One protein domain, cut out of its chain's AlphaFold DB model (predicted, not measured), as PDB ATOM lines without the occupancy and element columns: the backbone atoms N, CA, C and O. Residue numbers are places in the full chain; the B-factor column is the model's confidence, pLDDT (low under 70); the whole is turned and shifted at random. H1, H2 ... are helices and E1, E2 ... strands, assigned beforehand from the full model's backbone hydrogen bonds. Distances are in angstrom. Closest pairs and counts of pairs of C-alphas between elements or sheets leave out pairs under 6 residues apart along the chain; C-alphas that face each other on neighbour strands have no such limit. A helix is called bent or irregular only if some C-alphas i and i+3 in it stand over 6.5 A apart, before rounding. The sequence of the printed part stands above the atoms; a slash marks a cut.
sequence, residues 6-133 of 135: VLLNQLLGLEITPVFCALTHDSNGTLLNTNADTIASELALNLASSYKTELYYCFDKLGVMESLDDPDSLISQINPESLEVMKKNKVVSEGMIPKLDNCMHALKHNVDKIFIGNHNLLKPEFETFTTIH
ATOM      1  N   VAL A   6     174.260 103.609 154.625       95.50
ATOM      2  CA  VAL A   6     175.214 104.287 153.734       95.50
ATOM      3  C   VAL A   6     174.525 105.439 153.015       95.50
ATOM      4  O   VAL A   6     174.980 106.574 153.120       95.50
ATOM      5  N   LEU A   7     173.394 105.162 152.359       95.56
ATOM      6  CA  LEU A   7     172.621 106.194 151.670       95.56
ATOM      7  C   LEU A   7     172.122 107.262 152.648       95.56
ATOM      8  O   LEU A   7     172.248 108.452 152.377       95.56
ATOM      9  N   LEU A   8     171.588 106.842 153.797       95.44
ATOM     10  CA  LEU A   8     171.075 107.769 154.802       95.44
ATOM     11  C   LEU A   8     172.164 108.738 155.291       95.44
ATOM     12  O   LEU A   8     171.946 109.945 155.300       95.44
ATOM     13  N   ASN A   9     173.357 108.232 155.610       95.12
ATOM     14  CA  ASN A   9     174.483 109.061 156.039       95.12
ATOM     15  C   ASN A   9     174.978 110.002 154.935       95.12
ATOM     16  O   ASN A   9     175.357 111.130 155.232       95.12
ATOM     17  N   GLN A  10     174.964 109.568 153.672       96.38
ATOM     18  CA  GLN A  10     175.327 110.424 152.541       96.38
ATOM     19  C   GLN A  10     174.349 111.590 152.377       96.38
ATOM     20  O   GLN A  10     174.788 112.721 152.200       96.38
ATOM     21  N   LEU A  11     173.040 111.332 152.468       97.12
ATOM     22  CA  LEU A  11     172.021 112.381 152.381       97.12
ATOM     23  C   LEU A  11     172.159 113.389 153.527       97.12
ATOM     24  O   LEU A  11     172.183 114.591 153.281       97.12
ATOM     25  N   LEU A  12     172.321 112.901 154.760       95.75
ATOM     26  CA  LEU A  12     172.517 113.759 155.930       95.75
ATOM     27  C   LEU A  12     173.812 114.579 155.834       95.75
ATOM     28  O   LEU A  12     173.810 115.760 156.165       95.75
ATOM     29  N   GLY A  13     174.901 113.987 155.333       95.88
ATOM     30  CA  GLY A  13     176.172 114.685 155.111       95.88
ATOM     31  C   GLY A  13     176.115 115.770 154.031       95.88
ATOM     32  O   GLY A  13     176.989 116.629 153.991       95.88
ATOM     33  N   LEU A  14     175.089 115.748 153.175       97.81
ATOM     34  CA  LEU A  14     174.783 116.794 152.196       97.81
ATOM     35  C   LEU A  14     173.754 117.813 152.718       97.81
ATOM     36  O   LEU A  14     173.216 118.582 151.926       97.81
ATOM     37  N   GLU A  15     173.445 117.793 154.018       96.94
ATOM     38  CA  GLU A  15     172.433 118.647 154.662       96.94
ATOM     39  C   GLU A  15     171.014 118.472 154.081       96.94
ATOM     40  O   GLU A  15     170.142 119.331 154.222       96.94
ATOM     41  N   ILE A  16     170.742 117.326 153.446       97.81
ATOM     42  CA  ILE A  16     169.413 116.989 152.934       97.81
ATOM     43  C   ILE A  16     168.584 116.400 154.071       97.81
ATOM     44  O   ILE A  16     169.020 115.466 154.739       97.81
ATOM     45  N   THR A  17     167.353 116.893 154.242       96.31
ATOM     46  CA  THR A  17     166.359 116.313 155.159       96.31
ATOM     47  C   THR A  17     165.555 115.221 154.445       96.31
ATOM     48  O   THR A  17     164.714 115.545 153.603       96.31
ATOM     49  N   PRO A  18     165.780 113.926 154.735       96.19
ATOM     50  CA  PRO A  18     165.066 112.854 154.057       96.19
ATOM     51  C   PRO A  18     163.649 112.707 154.625       96.19
ATOM     52  O   PRO A  18     163.455 112.702 155.840       96.19
ATOM     53  N   VAL A  19     162.662 112.532 153.746       96.19
ATOM     54  CA  VAL A  19     161.261 112.286 154.118       96.19
ATOM     55  C   VAL A  19     160.883 110.871 153.693       96.19
ATOM     56  O   VAL A  19     161.012 110.516 152.521       96.19
ATOM     57  N   PHE A  20     160.420 110.057 154.642       94.62
ATOM     58  CA  PHE A  20     160.094 108.648 154.418       94.62
ATOM     59  C   PHE A  20     158.583 108.411 154.442       94.62
ATOM     60  O   PHE A  20     157.868 108.970 155.270       94.62
ATOM     61  N   CYS A  21     158.105 107.537 153.556       94.25
ATOM     62  CA  CYS A  21     156.752 106.989 153.627       94.25
ATOM     63  C   CYS A  21     156.740 105.677 154.423       94.25
ATOM     64  O   CYS A  21     157.771 105.022 154.581       94.25
ATOM     65  N   ALA A  22     155.560 105.283 154.907       92.81
ATOM     66  CA  ALA A  22     155.374 104.100 155.740       92.81
ATOM     67  C   ALA A  22     155.351 102.779 154.930       92.81
ATOM     68  O   ALA A  22     154.441 101.961 155.048       92.81
ATOM     69  N   LEU A  23     156.334 102.597 154.045       94.44
ATOM     70  CA  LEU A  23     156.440 101.458 153.136       94.44
ATOM     71  C   LEU A  23     157.813 100.802 153.252       94.44
ATOM     72  O   LEU A  23     158.839 101.468 153.379       94.44
ATOM     73  N   THR A  24     157.828  99.479 153.155       94.69
ATOM     74  CA  THR A  24     159.056  98.679 153.084       94.69
ATOM     75  C   THR A  24     158.961  97.677 151.939       94.69
ATOM     76  O   THR A  24     157.933  97.594 151.269       94.69
ATOM     77  N   HIS A  25     160.013  96.891 151.712       94.12
ATOM     78  CA  HIS A  25     159.979  95.799 150.742       94.12
ATOM     79  C   HIS A  25     160.615  94.522 151.300       94.12
ATOM     80  O   HIS A  25     161.452  94.576 152.201       94.12
ATOM     81  N   ASP A  26     160.231  93.370 150.753       94.38
ATOM     82  CA  ASP A  26     160.687  92.031 151.167       94.38
ATOM     83  C   ASP A  26     162.011  91.576 150.509       94.38
ATOM     84  O   ASP A  26     162.362  90.403 150.553       94.38
ATOM     85  N   SER A  27     162.751  92.495 149.883       92.44
ATOM     86  CA  SER A  27     163.913  92.237 148.999       92.44
ATOM     87  C   SER A  27     163.630  91.524 147.666       92.44
ATOM     88  O   SER A  27     164.501  91.542 146.803       92.44
ATOM     89  N   ASN A  28     162.423  91.000 147.436       94.94
ATOM     90  CA  ASN A  28     161.997  90.423 146.152       94.94
ATOM     91  C   ASN A  28     161.204  91.420 145.287       94.94
ATOM     92  O   ASN A  28     160.724  91.072 144.211       94.94
ATOM     93  N   GLY A  29     161.070  92.665 145.753       91.38
ATOM     94  CA  GLY A  29     160.343  93.736 145.068       91.38
ATOM     95  C   GLY A  29     158.884  93.875 145.503       91.38
ATOM     96  O   GLY A  29     158.195  94.765 145.005       91.38
ATOM     97  N   THR A  30     158.412  93.061 146.452       96.12
ATOM     98  CA  THR A  30     157.061  93.202 147.005       96.12
ATOM     99  C   THR A  30     157.037  94.346 148.005       96.12
ATOM    100  O   THR A  30     157.802  94.342 148.971       96.12
ATOM    101  N   LEU A  31     156.141  95.310 147.800       95.81
ATOM    102  CA  LEU A  31     155.902  96.383 148.760       95.81
ATOM    103  C   LEU A  31     155.057  95.881 149.933       95.81
ATOM    104  O   LEU A  31     154.074  95.166 149.750       95.81
ATOM    105  N   LEU A  32     155.428  96.305 151.135       95.00
ATOM    106  CA  LEU A  32     154.749  95.983 152.381       95.00
ATOM    107  C   LEU A  32     154.286  97.274 153.054       95.00
ATOM    108  O   LEU A  32     155.034  98.252 153.120       95.00
ATOM    109  N   ASN A  33     153.058  97.251 153.571       94.56
ATOM    110  CA  ASN A  33     152.551  98.305 154.439       94.56
ATOM    111  C   ASN A  33     153.109  98.091 155.849       94.56
ATOM    112  O   ASN A  33     152.831  97.064 156.472       94.56
ATOM    113  N   THR A  34     153.893  99.049 156.331       91.81
ATOM    114  CA  THR A  34     154.591  98.950 157.613       91.81
ATOM    115  C   THR A  34     154.172 100.106 158.498       91.81
ATOM    116  O   THR A  34     153.981 101.224 158.036       91.81
ATOM    117  N   ASN A  35     154.030  99.853 159.796       89.38
ATOM    118  CA  ASN A  35     153.675 100.902 160.739       89.38
ATOM    119  C   ASN A  35     154.743 102.020 160.738       89.38
ATOM    120  O   ASN A  35     155.945 101.751 160.812       89.38
ATOM    121  N   ALA A  36     154.296 103.278 160.661       90.38
ATOM    122  CA  ALA A  36     155.180 104.441 160.626       90.38
ATOM    123  C   ALA A  36     156.045 104.568 161.893       90.38
ATOM    124  O   ALA A  36     157.213 104.935 161.790       90.38
ATOM    125  N   ASP A  37     155.519 104.193 163.064       89.62
ATOM    126  CA  ASP A  37     156.277 104.186 164.317       89.62
ATOM    127  C   ASP A  37     157.425 103.176 164.258       89.62
ATOM    128  O   ASP A  37     158.547 103.449 164.683       89.62
ATOM    129  N   THR A  38     157.172 102.004 163.668       89.94
ATOM    130  CA  THR A  38     158.217 101.000 163.458       89.94
ATOM    131  C   THR A  38     159.311 101.547 162.544       89.94
ATOM    132  O   THR A  38     160.482 101.432 162.884       89.94
ATOM    133  N   ILE A  39     158.964 102.211 161.437       92.81
ATOM    134  CA  ILE A  39     159.961 102.832 160.548       92.81
ATOM    135  C   ILE A  39     160.758 103.921 161.274       92.81
ATOM    136  O   ILE A  39     161.986 103.915 161.208       92.81
ATOM    137  N   ALA A  40     160.086 104.820 161.995       93.19
ATOM    138  CA  ALA A  40     160.739 105.901 162.727       93.19
ATOM    139  C   ALA A  40     161.703 105.364 163.797       93.19
ATOM    140  O   ALA A  40     162.856 105.792 163.864       93.19
ATOM    141  N   SER A  41     161.267 104.371 164.581       92.62
ATOM    142  CA  SER A  41     162.119 103.721 165.579       92.62
ATOM    143  C   SER A  41     163.321 103.014 164.946       92.62
ATOM    144  O   SER A  41     164.435 103.191 165.420       92.62
ATOM    145  N   GLU A  42     163.144 102.286 163.843       93.12
ATOM    146  CA  GLU A  42     164.223 101.571 163.146       93.12
ATOM    147  C   GLU A  42     165.247 102.515 162.508       93.12
ATOM    148  O   GLU A  42     166.451 102.245 162.539       93.12
ATOM    149  N   LEU A  43     164.804 103.658 161.979       95.25
ATOM    150  CA  LEU A  43     165.705 104.714 161.519       95.25
ATOM    151  C   LEU A  43     166.506 105.294 162.691       95.25
ATOM    152  O   LEU A  43     167.735 105.348 162.612       95.25
ATOM    153  N   ALA A  44     165.833 105.661 163.785       95.25
ATOM    154  CA  ALA A  44     166.476 106.227 164.969       95.25
ATOM    155  C   ALA A  44     167.503 105.261 165.583       95.25
ATOM    156  O   ALA A  44     168.634 105.648 165.856       95.25
ATOM    157  N   LEU A  45     167.139 103.984 165.710       93.94
ATOM    158  CA  LEU A  45     168.006 102.886 166.140       93.94
ATOM    159  C   LEU A  45     169.298 102.801 165.319       93.94
ATOM    160  O   LEU A  45     170.395 102.670 165.861       93.94
ATOM    161  N   ASN A  46     169.177 102.864 163.994       93.44
ATOM    162  CA  ASN A  46     170.325 102.746 163.106       93.44
ATOM    163  C   ASN A  46     171.209 104.003 163.136       93.44
ATOM    164  O   ASN A  46     172.437 103.876 163.094       93.44
ATOM    165  N   LEU A  47     170.610 105.188 163.259       94.31
ATOM    166  CA  LEU A  47     171.318 106.468 163.367       94.31
ATOM    167  C   LEU A  47     172.007 106.661 164.721       94.31
ATOM    168  O   LEU A  47     173.115 107.192 164.757       94.31
ATOM    169  N   ALA A  48     171.426 106.146 165.805       94.62
ATOM    170  CA  ALA A  48     171.969 106.225 167.162       94.62
ATOM    171  C   ALA A  48     173.380 105.631 167.313       94.62
ATOM    172  O   ALA A  48     174.113 105.969 168.239       94.62
ATOM    173  N   SER A  49     173.792 104.758 166.388       90.62
ATOM    174  CA  SER A  49     175.155 104.219 166.343       90.62
ATOM    175  C   SER A  49     176.221 105.239 165.925       90.62
ATOM    176  O   SER A  49     177.399 105.036 166.205       90.62
ATOM    177  N   SER A  50     175.823 106.303 165.223       91.88
ATOM    178  CA  SER A  50     176.725 107.291 164.613       91.88
ATOM    179  C   SER A  50     176.425 108.730 165.043       91.88
ATOM    180  O   SER A  50     177.309 109.579 164.971       91.88
ATOM    181  N   TYR A  51     175.205 109.010 165.505       93.69
ATOM    182  CA  TYR A  51     174.750 110.343 165.890       93.69
ATOM    183  C   TYR A  51     174.038 110.306 167.232       93.69
ATOM    184  O   TYR A  51     173.326 109.348 167.548       93.69
ATOM    185  N   LYS A  52     174.134 111.406 167.983       95.19
ATOM    186  CA  LYS A  52     173.200 111.653 169.078       95.19
ATOM    187  C   LYS A  52     171.798 111.782 168.480       95.19
ATOM    188  O   LYS A  52     171.536 112.715 167.728       95.19
ATOM    189  N   THR A  53     170.937 110.814 168.775       96.06
ATOM    190  CA  THR A  53     169.649 110.661 168.096       96.06
ATOM    191  C   THR A  53     168.520 110.743 169.106       96.06
ATOM    192  O   THR A  53     168.497 109.989 170.077       96.06
ATOM    193  N   GLU A  54     167.579 111.639 168.852       95.50
ATOM    194  CA  GLU A  54     166.329 111.784 169.593       95.50
ATOM    195  C   GLU A  54     165.168 111.417 168.668       95.50
ATOM    196  O   GLU A  54     165.237 111.631 167.455       95.50
ATOM    197  N   LEU A  55     164.105 110.846 169.229       95.62
ATOM    198  CA  LEU A  55     162.928 110.429 168.473       95.62
ATOM    199  C   LEU A  55     161.692 111.177 168.968       95.62
ATOM    200  O   LEU A  55     161.381 111.155 170.154       95.62
ATOM    201  N   TYR A  56     160.968 111.801 168.046       95.12
ATOM    202  CA  TYR A  56     159.789 112.605 168.346       95.12
ATOM    203  C   TYR A  56     158.557 111.954 167.718       95.12
ATOM    204  O   TYR A  56     158.453 111.853 166.495       95.12
ATOM    205  N   TYR A  57     157.612 111.530 168.551       93.62
ATOM    206  CA  TYR A  57     156.310 111.036 168.127       93.62
ATOM    207  C   TYR A  57     155.247 112.116 168.309       93.62
ATOM    208  O   TYR A  57     154.916 112.499 169.431       93.62
ATOM    209  N   CYS A  58     154.700 112.576 167.184       92.12
ATOM    210  CA  CYS A  58     153.628 113.565 167.142       92.12
ATOM    211  C   CYS A  58     152.271 112.871 166.937       92.12
ATOM    212  O   CYS A  58     152.037 112.261 165.895       92.12
ATOM    213  N   PHE A  59     151.379 112.988 167.916       87.75
ATOM    214  CA  PHE A  59     150.011 112.462 167.900       87.75
ATOM    215  C   PHE A  59     148.988 113.581 168.172       87.75
ATOM    216  O   PHE A  59     149.322 114.761 168.177       87.75
ATOM    217  N   ASP A  60     147.726 113.229 168.419       87.19
ATOM    218  CA  ASP A  60     146.675 114.219 168.704       87.19
ATOM    219  C   ASP A  60     146.638 114.663 170.178       87.19
ATOM    220  O   ASP A  60     146.075 115.705 170.514       87.19
ATOM    221  N   LYS A  61     147.215 113.867 171.087       89.06
ATOM    222  CA  LYS A  61     147.183 114.095 172.541       89.06
ATOM    223  C   LYS A  61     148.461 114.772 173.033       89.06
ATOM    224  O   LYS A  61     149.493 114.704 172.377       89.06
ATOM    225  N   LEU A  62     148.391 115.394 174.212       91.62
ATOM    226  CA  LEU A  62     149.535 116.061 174.850       91.62
ATOM    227  C   LEU A  62     150.688 115.096 175.155       91.62
ATOM    228  O   LEU A  62     151.837 115.510 175.148       91.62
ATOM    229  N   GLY A  63     150.393 113.814 175.351       92.69
ATOM    230  CA  GLY A  63     151.372 112.757 175.562       92.69
ATOM    231  C   GLY A  63     150.675 111.454 175.937       92.69
ATOM    232  O   GLY A  63     149.564 111.175 175.475       92.69
ATOM    233  N   VAL A  64     151.322 110.661 176.783       92.50
ATOM    234  CA  VAL A  64     150.730 109.478 177.411       92.50
ATOM    235  C   VAL A  64     149.896 109.935 178.605       92.50
ATOM    236  O   VAL A  64     150.425 110.532 179.535       92.50
ATOM    237  N   MET A  65     148.597 109.651 178.569       90.50
ATOM    238  CA  MET A  65     147.647 110.011 179.625       90.50
ATOM    239  C   MET A  65     147.341 108.776 180.478       90.50
ATOM    240  O   MET A  65     147.128 107.700 179.915       90.50
ATOM    241  N   GLU A  66     147.275 108.922 181.800       88.25
ATOM    242  CA  GLU A  66     146.745 107.891 182.707       88.25
ATOM    243  C   GLU A  66     145.224 107.735 182.541       88.25
ATOM    244  O   GLU A  66     144.708 106.620 182.584       88.25
ATOM    245  N   SER A  67     144.509 108.828 182.263       86.06
ATOM    246  CA  SER A  67     143.079 108.822 181.963       86.06
ATOM    247  C   SER A  67     142.769 109.722 180.768       86.06
ATOM    248  O   SER A  67     143.099 110.902 180.735       86.06
ATOM    249  N   LEU A  68     142.089 109.188 179.753       82.69
ATOM    250  CA  LEU A  68     141.735 109.983 178.570       82.69
ATOM    251  C   LEU A  68     140.687 111.070 178.855       82.69
ATOM    252  O   LEU A  68     140.581 112.009 178.063       82.69
ATOM    253  N   ASP A  69     139.953 110.937 179.959       85.81
ATOM    254  CA  ASP A  69     138.905 111.867 180.387       85.81
ATOM    255  C   ASP A  69     139.438 112.971 181.313       85.81
ATOM    256  O   ASP A  69     138.720 113.928 181.603       85.81
ATOM    257  N   ASP A  70     140.690 112.855 181.764       86.75
ATOM    258  CA  ASP A  70     141.343 113.815 182.650       86.75
ATOM    259  C   ASP A  70     142.529 114.491 181.934       86.75
ATOM    260  O   ASP A  70     143.574 113.860 181.736       86.75
ATOM    261  N   PRO A  71     142.400 115.772 181.539       82.56
ATOM    262  CA  PRO A  71     143.473 116.540 180.911       82.56
ATOM    263  C   PRO A  71     144.735 116.690 181.770       82.56
ATOM    264  O   PRO A  71     145.811 116.882 181.204       82.56
ATOM    265  N   ASP A  72     144.617 116.582 183.095       88.62
ATOM    266  CA  ASP A  72     145.735 116.735 184.031       88.62
ATOM    267  C   ASP A  72     146.464 115.406 184.294       88.62
ATOM    268  O   ASP A  72     147.517 115.377 184.927       88.62
ATOM    269  N   SER A  73     145.966 114.298 183.736       92.00
ATOM    270  CA  SER A  73     146.538 112.957 183.908       92.00
ATOM    271  C   SER A  73     147.743 112.661 182.996       92.00
ATOM    272  O   SER A  73     148.062 111.503 182.709       92.00
ATOM    273  N   LEU A  74     148.419 113.699 182.493       93.19
ATOM    274  CA  LEU A  74     149.607 113.547 181.657       93.19
ATOM    275  C   LEU A  74     150.751 112.910 182.452       93.19
ATOM    276  O   LEU A  74     151.224 113.441 183.456       93.19
ATOM    277  N   ILE A  75     151.291 111.822 181.919       93.75
ATOM    278  CA  ILE A  75     152.484 111.172 182.448       93.75
ATOM    279  C   ILE A  75     153.696 111.826 181.788       93.75
ATOM    280  O   ILE A  75     154.053 111.510 180.654       93.75
ATOM    281  N   SER A  76     154.319 112.776 182.481       94.56
ATOM    282  CA  SER A  76     155.400 113.593 181.916       94.56
ATOM    283  C   SER A  76     156.708 112.828 181.709       94.56
ATOM    284  O   SER A  76     157.470 113.167 180.806       94.56
ATOM    285  N   GLN A  77     156.978 111.791 182.507       95.44
ATOM    286  CA  GLN A  77     158.205 110.994 182.438       95.44
ATOM    287  C   GLN A  77     157.885 109.500 182.503       95.44
ATOM    288  O   GLN A  77     157.116 109.055 183.356       95.44
ATOM    289  N   ILE A  78     158.496 108.724 181.612       95.44
ATOM    290  CA  ILE A  78     158.403 107.265 181.596       95.44
ATOM    291  C   ILE A  78     159.811 106.683 181.492       95.44
ATOM    292  O   ILE A  78     160.601 107.062 180.629       95.44
ATOM    293  N   ASN A  79     160.104 105.705 182.339       95.06
ATOM    294  CA  ASN A  79     161.302 104.885 182.256       95.06
ATOM    295  C   ASN A  79     160.896 103.393 182.209       95.06
ATOM    296  O   ASN A  79     159.703 103.077 182.294       95.06
ATOM    297  N   PRO A  80     161.839 102.452 182.023       92.38
ATOM    298  CA  PRO A  80     161.500 101.032 181.946       92.38
ATOM    299  C   PRO A  80     160.750 100.514 183.182       92.38
ATOM    300  O   PRO A  80     159.830  99.712 183.054       92.38
ATOM    301  N   GLU A  81     161.110 100.993 184.373       93.62
ATOM    302  CA  GLU A  81     160.506 100.565 185.638       93.62
ATOM    303  C   GLU A  81     159.063 101.069 185.768       93.62
ATOM    304  O   GLU A  81     158.155 100.290 186.072       93.62
ATOM    305  N   SER A  82     158.832 102.354 185.485       94.06
ATOM    306  CA  SER A  82     157.503 102.962 185.541       94.06
ATOM    307  C   SER A  82     156.574 102.342 184.503       94.06
ATOM    308  O   SER A  82     155.416 102.070 184.815       94.06
ATOM    309  N   LEU A  83     157.078 102.025 183.305       93.06
ATOM    310  CA  LEU A  83     156.291 101.363 182.270       93.06
ATOM    311  C   LEU A  83     155.788  99.984 182.716       93.06
ATOM    312  O   LEU A  83     154.614  99.673 182.517       93.06
ATOM    313  N   GLU A  84     156.636  99.160 183.334       92.75
ATOM    314  CA  GLU A  84     156.223  97.835 183.820       92.75
ATOM    315  C   GLU A  84     155.160  97.935 184.925       92.75
ATOM    316  O   GLU A  84     154.180  97.184 184.923       92.75
ATOM    317  N   VAL A  85     155.287  98.917 185.823       93.38
ATOM    318  CA  VAL A  85     154.252  99.216 186.827       93.38
ATOM    319  C   VAL A  85     152.943  99.641 186.155       93.38
ATOM    320  O   VAL A  85     151.880  99.118 186.493       93.38
ATOM    321  N   MET A  86     153.007 100.541 185.173       91.75
ATOM    322  CA  MET A  86     151.832 101.037 184.454       91.75
ATOM    323  C   MET A  86     151.119  99.923 183.670       91.75
ATOM    324  O   MET A  86     149.888  99.861 183.684       91.75
ATOM    325  N   LYS A  87     151.867  99.001 183.043       91.06
ATOM    326  CA  LYS A  87     151.313  97.802 182.385       91.06
ATOM    327  C   LYS A  87     150.598  96.897 183.384       91.06
ATOM    328  O   LYS A  87     149.457  96.503 183.150       91.06
ATOM    329  N   LYS A  88     151.240  96.594 184.520       91.94
ATOM    330  CA  LYS A  88     150.663  95.745 185.575       91.94
ATOM    331  C   LYS A  88     149.369  96.332 186.140       91.94
ATOM    332  O   LYS A  88     148.413  95.594 186.374       91.94
ATOM    333  N   ASN A  89     149.337  97.648 186.325       90.69
ATOM    334  CA  ASN A  89     148.186  98.369 186.860       90.69
ATOM    335  C   ASN A  89     147.126  98.702 185.794       90.69
ATOM    336  O   ASN A  89     146.102  99.282 186.138       90.69
ATOM    337  N   LYS A  90     147.344  98.328 184.522       87.81
ATOM    338  CA  LYS A  90     146.461  98.638 183.381       87.81
ATOM    339  C   LYS A  90     146.171 100.136 183.211       87.81
ATOM    340  O   LYS A  90     145.090 100.513 182.772       87.81
ATOM    341  N   VAL A  91     147.153 100.973 183.548       87.12
ATOM    342  CA  VAL A  91     147.086 102.437 183.396       87.12
ATOM    343  C   VAL A  91     147.188 102.840 181.923       87.12
ATOM    344  O   VAL A  91     146.548 103.784 181.479       87.12
ATOM    345  N   VAL A  92     147.977 102.105 181.134       84.00
ATOM    346  CA  VAL A  92     148.138 102.372 179.698       84.00
ATOM    347  C   VAL A  92     147.156 101.539 178.888       84.00
ATOM    348  O   VAL A  92     147.026 100.334 179.107       84.00
ATOM    349  N   SER A  93     146.521 102.158 177.893       79.38
ATOM    350  CA  SER A  93     145.671 101.454 176.933       79.38
ATOM    351  C   SER A  93     146.446 100.404 176.124       79.38
ATOM    352  O   SER A  93     147.598 100.612 175.738       79.38
ATOM    353  N   GLU A  94     145.790  99.286 175.797       77.50
ATOM    354  CA  GLU A  94     146.410  98.186 175.041       77.50
ATOM    355  C   GLU A  94     146.993  98.640 173.694       77.50
ATOM    356  O   GLU A  94     148.041  98.154 173.281       77.50
ATOM    357  N   GLY A  95     146.371  99.622 173.034       78.62
ATOM    358  CA  GLY A  95     146.867 100.174 171.769       78.62
ATOM    359  C   GLY A  95     148.158 100.995 171.894       78.62
ATOM    360  O   GLY A  95     148.870 101.169 170.906       78.62
ATOM    361  N   MET A  96     148.479 101.494 173.091       84.94
ATOM    362  CA  MET A  96     149.684 102.290 173.345       84.94
ATOM    363  C   MET A  96     150.858 101.427 173.832       84.94
ATOM    364  O   MET A  96     152.012 101.796 173.619       84.94
ATOM    365  N   ILE A  97     150.594 100.242 174.397       87.19
ATOM    366  CA  ILE A  97     151.637  99.312 174.861       87.19
ATOM    367  C   ILE A  97     152.670  98.990 173.759       87.19
ATOM    368  O   ILE A  97     153.856  99.205 174.014       87.19
ATOM    369  N   PRO A  98     152.288  98.598 172.520       86.19
ATOM    370  CA  PRO A  98     153.264  98.314 171.464       86.19
ATOM    371  C   PRO A  98     154.152  99.514 171.107       86.19
ATOM    372  O   PRO A  98     155.326  99.350 170.781       86.19
ATOM    373  N   LYS A  99     153.612 100.740 171.184       86.50
ATOM    374  CA  LYS A  99     154.374 101.971 170.926       86.50
ATOM    375  C   LYS A  99     155.414 102.201 172.018       86.50
ATOM    376  O   LYS A  99     156.567 102.491 171.705       86.50
ATOM    377  N   LEU A 100     155.027 102.040 173.283       90.94
ATOM    378  CA  LEU A 100     155.941 102.185 174.418       90.94
ATOM    379  C   LEU A 100     157.015 101.092 174.424       90.94
ATOM    380  O   LEU A 100     158.175 101.394 174.689       90.94
ATOM    381  N   ASP A 101     156.677  99.863 174.036       89.44
ATOM    382  CA  ASP A 101     157.657  98.784 173.871       89.44
ATOM    383  C   ASP A 101     158.673  99.096 172.763       89.44
ATOM    384  O   ASP A 101     159.880  98.938 172.971       89.44
ATOM    385  N   ASN A 102     158.222  99.636 171.623       88.81
ATOM    386  CA  ASN A 102     159.125 100.124 170.574       88.81
ATOM    387  C   ASN A 102     160.038 101.250 171.086       88.81
ATOM    388  O   ASN A 102     161.222 101.283 170.748       88.81
ATOM    389  N   CYS A 103     159.523 102.146 171.935       92.19
ATOM    390  CA  CYS A 103     160.320 103.203 172.560       92.19
ATOM    391  C   CYS A 103     161.396 102.627 173.492       92.19
ATOM    392  O   CYS A 103     162.559 103.017 173.406       92.19
ATOM    393  N   MET A 104     161.050 101.652 174.335       91.75
ATOM    394  CA  MET A 104     162.023 100.993 175.216       91.75
ATOM    395  C   MET A 104     163.089 100.237 174.427       91.75
ATOM    396  O   MET A 104     164.277 100.297 174.756       91.75
ATOM    397  N   HIS A 105     162.688  99.573 173.343       91.06
ATOM    398  CA  HIS A 105     163.618  98.935 172.423       91.06
ATOM    399  C   HIS A 105     164.570  99.955 171.777       91.06
ATOM    400  O   HIS A 105     165.779  99.712 171.725       91.06
ATOM    401  N   ALA A 106     164.049 101.104 171.338       92.00
ATOM    402  CA  ALA A 106     164.829 102.206 170.778       92.00
ATOM    403  C   ALA A 106     165.865 102.754 171.771       92.00
ATOM    404  O   ALA A 106     167.057 102.818 171.456       92.00
ATOM    405  N   LEU A 107     165.439 103.051 173.000       92.56
ATOM    406  CA  LEU A 107     166.330 103.508 174.065       92.56
ATOM    407  C   LEU A 107     167.443 102.492 174.326       92.56
ATOM    408  O   LEU A 107     168.620 102.854 174.313       92.56
ATOM    409  N   LYS A 108     167.121 101.200 174.477       91.06
ATOM    410  CA  LYS A 108     168.117 100.138 174.725       91.06
ATOM    411  C   LYS A 108     169.270 100.126 173.707       91.06
ATOM    412  O   LYS A 108     170.377  99.724 174.051       91.06
ATOM    413  N   HIS A 109     169.038 100.623 172.497       91.19
ATOM    414  CA  HIS A 109     170.008 100.697 171.405       91.19
ATOM    415  C   HIS A 109     170.523 102.125 171.145       91.19
ATOM    416  O   HIS A 109     170.853 102.483 170.018       91.19
ATOM    417  N   ASN A 110     170.650 102.922 172.206       93.06
ATOM    418  CA  ASN A 110     171.348 104.216 172.226       93.06
ATOM    419  C   ASN A 110     170.622 105.398 171.582       93.06
ATOM    420  O   ASN A 110     171.235 106.452 171.427       93.06
ATOM    421  N   VAL A 111     169.325 105.286 171.292       96.00
ATOM    422  CA  VAL A 111     168.502 106.497 171.162       96.00
ATOM    423  C   VAL A 111     168.553 107.237 172.508       96.00
ATOM    424  O   VAL A 111     168.400 106.610 173.559       96.00
ATOM    425  N   ASP A 112     168.853 108.537 172.476       94.94
ATOM    426  CA  ASP A 112     169.157 109.355 173.661       94.94
ATOM    427  C   ASP A 112     167.896 109.611 174.485       94.94
ATOM    428  O   ASP A 112     167.824 109.276 175.668       94.94
ATOM    429  N   LYS A 113     166.879 110.166 173.821       94.56
ATOM    430  CA  LYS A 113     165.569 110.471 174.389       94.56
ATOM    431  C   LYS A 113     164.480 110.252 173.359       94.56
ATOM    432  O   LYS A 113     164.708 110.354 172.152       94.56
ATOM    433  N   ILE A 114     163.288 109.968 173.862       96.31
ATOM    434  CA  ILE A 114     162.088 109.865 173.046       96.31
ATOM    435  C   ILE A 114     161.035 110.788 173.634       96.31
ATOM    436  O   ILE A 114     160.840 110.819 174.846       96.31
ATOM    437  N   PHE A 115     160.349 111.521 172.772       95.75
ATOM    438  CA  PHE A 115     159.318 112.466 173.155       95.75
ATOM    439  C   PHE A 115     157.996 112.075 172.506       95.75
ATOM    440  O   PHE A 115     157.959 111.736 171.324       95.75
ATOM    441  N   ILE A 116     156.914 112.112 173.278       94.69
ATOM    442  CA  ILE A 116     155.557 111.837 172.810       94.69
ATOM    443  C   ILE A 116     154.680 113.028 173.168       94.69
ATOM    444  O   ILE A 116     154.527 113.356 174.343       94.69
ATOM    445  N   GLY A 117     154.062 113.634 172.161       94.31
ATOM    446  CA  GLY A 117     153.110 114.717 172.364       94.31
ATOM    447  C   GLY A 117     152.404 115.098 171.079       94.31
ATOM    448  O   GLY A 117     152.447 114.351 170.103       94.31
ATOM    449  N   ASN A 118     151.747 116.254 171.067       93.88
ATOM    450  CA  ASN A 118     151.102 116.751 169.857       93.88
ATOM    451  C   ASN A 118     152.050 117.585 168.994       93.88
ATOM    452  O   ASN A 118     153.230 117.723 169.294       93.88
ATOM    453  N   HIS A 119     151.532 118.165 167.913       92.25
ATOM    454  CA  HIS A 119     152.322 118.983 166.990       92.25
ATOM    455  C   HIS A 119     153.055 120.169 167.655       92.25
ATOM    456  O   HIS A 119     153.998 120.700 167.072       92.25
ATOM    457  N   ASN A 120     152.646 120.611 168.854       93.75
ATOM    458  CA  ASN A 120     153.369 121.654 169.583       93.75
ATOM    459  C   ASN A 120     154.708 121.163 170.140       93.75
ATOM    460  O   ASN A 120     155.545 122.001 170.436       93.75
ATOM    461  N   LEU A 121     154.954 119.852 170.204       92.81
ATOM    462  CA  LEU A 121     156.234 119.261 170.606       92.81
ATOM    463  C   LEU A 121     157.428 119.783 169.786       92.81
ATOM    464  O   LEU A 121     158.557 119.785 170.260       92.81
ATOM    465  N   LEU A 122     157.185 120.233 168.554       88.50
ATOM    466  CA  LEU A 122     158.214 120.793 167.677       88.50
ATOM    467  C   LEU A 122     158.501 122.280 167.955       88.50
ATOM    468  O   LEU A 122     159.362 122.868 167.301       88.50
ATOM    469  N   LYS A 123     157.767 122.908 168.883       92.31
ATOM    470  CA  LYS A 123     157.958 124.304 169.283       92.31
ATOM    471  C   LYS A 123     158.881 124.376 170.506       92.31
ATOM    472  O   LYS A 123     158.589 123.705 171.494       92.31
ATOM    473  N   PRO A 124     159.942 125.201 170.484       84.62
ATOM    474  CA  PRO A 124     160.910 125.285 171.582       84.62
ATOM    475  C   PRO A 124     160.310 125.639 172.948       84.62
ATOM    476  O   PRO A 124     160.840 125.227 173.972       84.62
ATOM    477  N   GLU A 125     159.230 126.418 172.972       90.50
ATOM    478  CA  GLU A 125     158.572 126.907 174.187       90.50
ATOM    479  C   GLU A 125     157.543 125.939 174.790       90.50
ATOM    480  O   GLU A 125     156.967 126.222 175.840       90.50
ATOM    481  N   PHE A 126     157.241 124.832 174.110       90.12
ATOM    482  CA  PHE A 126     156.206 123.910 174.553       90.12
ATOM    483  C   PHE A 126     156.796 122.855 175.486       90.12
ATOM    484  O   PHE A 126     157.623 122.066 175.057       90.12
ATOM    485  N   GLU A 127     156.340 122.811 176.741       89.06
ATOM    486  CA  GLU A 127     156.906 121.938 177.789       89.06
ATOM    487  C   GLU A 127     155.952 120.812 178.241       89.06
ATOM    488  O   GLU A 127     156.267 120.031 179.138       89.06
ATOM    489  N   THR A 128     154.764 120.707 177.638       92.81
ATOM    490  CA  THR A 128     153.713 119.766 178.062       92.81
ATOM    491  C   THR A 128     153.684 118.521 177.178       92.81
ATOM    492  O   THR A 128     152.882 118.420 176.252       92.81
ATOM    493  N   PHE A 129     154.568 117.567 177.465       95.06
ATOM    494  CA  PHE A 129     154.678 116.303 176.735       95.06
ATOM    495  C   PHE A 129     155.231 115.174 177.612       95.06
ATOM    496  O   PHE A 129     155.734 115.401 178.713       95.06
ATOM    497  N   THR A 130     155.162 113.938 177.116       95.75
ATOM    498  CA  THR A 130     155.794 112.782 177.761       95.75
ATOM    499  C   THR A 130     157.218 112.605 177.248       95.75
ATOM    500  O   THR A 130     157.441 112.497 176.044       95.75
ATOM    501  N   THR A 131     158.183 112.509 178.157       96.44
ATOM    502  CA  THR A 131     159.558 112.096 177.853       96.44
ATOM    503  C   THR A 131     159.762 110.646 178.267       96.44
ATOM    504  O   THR A 131     159.404 110.259 179.378       96.44
ATOM    505  N   ILE A 132     160.377 109.847 177.398       95.75
ATOM    506  CA  ILE A 132     160.809 108.487 177.706       95.75
ATOM    507  C   ILE A 132     162.336 108.452 177.740       95.75
ATOM    508  O   ILE A 132     163.001 108.863 176.783       95.75
ATOM    509  N   HIS A 133     162.889 107.960 178.847       93.94
ATOM    510  CA  HIS A 133     164.327 107.915 179.109       93.94
ATOM    511  C   HIS A 133     164.743 106.578 179.737       93.94
ATOM    512  O   HIS A 133     163.910 105.782 180.166       93.94
TER     513      HIS A 133
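Overview. This is residues 6 to 133 of the 135 residues of the protein "Acetylglutamate kinase" of Flavobacteriaceae bacterium (UniProt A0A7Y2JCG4). A small three-stranded sheet, E3 E4 E5, is covered on one face by two helices side by side, H2 and H4, which makes two layers, with H3 packing loosely on H4 at the side away from H2. The first part of the chain printed here makes an arm at one end of this body, with H1 and the hairpin of E1 and E2, while the long loop of residues 59 to 79 lies at the other end; residues 10 to 15, of which 10 to 13 belong to H1, stick out. The printed part has 128 residues with five named helices and five named strands, in the order H1 E1 E2 H2 E3 H3 H4 E4 H5 E5, and its class is mixed, helices and strands. The larger sheet has the order E3 E4 E5 and is mixed, with E3 and E4 parallel and E4 and E5 antiparallel. The whole is compact, with a radius of gyration of the C-alphas of 16.0 A, and spans 44 by 35 by 25 A.

Along the chain. H1 is residues 6 to 13, 10.5 A long, and its C-alpha 6 is at (175.214, 104.287, 153.734). E1 is residues 23 to 25 and E2 residues 31 to 33. H2, residues 36 to 47, is 16.5 A long. E3, residues 54 to 58, is 13.1 A long and begins with C-alpha 54 at (166.329, 111.784, 169.593). H3, residues 80 to 88, is 12.6 A long, and H4, residues 97 to 108, is 16.5 A long. E4, residues 113 to 117, is 13.3 A long. H5 is residues 119 to 122, neither bent nor irregular, but only just: C-alphas 119 and 122 are 6.2 A apart. E5 is residues 130 to 132 and ends with C-alpha 132 at (160.809, 108.487, 177.706).

Arrangement. E4 is the inner strand of the larger sheet. E3 and E4 are parallel at 11 degrees, with N 57 and O 115 at 2.8 A, within hydrogen-bond range. E4 and E5 are antiparallel at 157 degrees, with N 116 and O 130 at 2.8 A. E3, H3, H4 and E4 form a strand-helix-strand unit, two parallel neighbour strands with helices between, and its crossover is right-handed. H4 is on the sheet at a height of 9.7 A and runs along the strands, at 10 degrees to E4 on the local plane. H2 is on the sheet too, and its closest C-alphas to E3 are those of Ala 44 and Leu 55, 6.5 A apart. H2 and H4 touch, the closest C-alphas being those of Leu 45 and Ala 106, 5.7 A apart, at a shallow tilt of 5 degrees, the same way. H3 and H4 form a helical hairpin but only just touch, with 3 pairs of C-alphas within 8 A, the closest those of Pro 80 and Met 104 at 6.8 A; their shallow tilt is 17 degrees, opposite ways. H5 only grazes the sheet; the closest C-alphas of H5 and E3 are those of His 119 and Cys 58, 5.6 A apart. Residues 77 to 78 pair, parallel, with residues 131 to 132 of E5. E1 and E2 form an antiparallel hairpin at 138 degrees, with N 32 and O 24 at 2.8 A. H1 is apart from H2, only just, with the closest C-alphas 8.4 A apart. In H1, H2, H3 and H4 every O i to N i+4 pair is within hydrogen-bond range; H5 is too short for such a pair.

Size, cuts and confidence. The two C-alphas farthest apart are those of Asn 28 and Asp 72, at 48.9 A. The printed part has no cut. The link from E3 to H3, with 21 residues, is long. The mean pLDDT of the printed part is 92.2, and no printed residue is under 70.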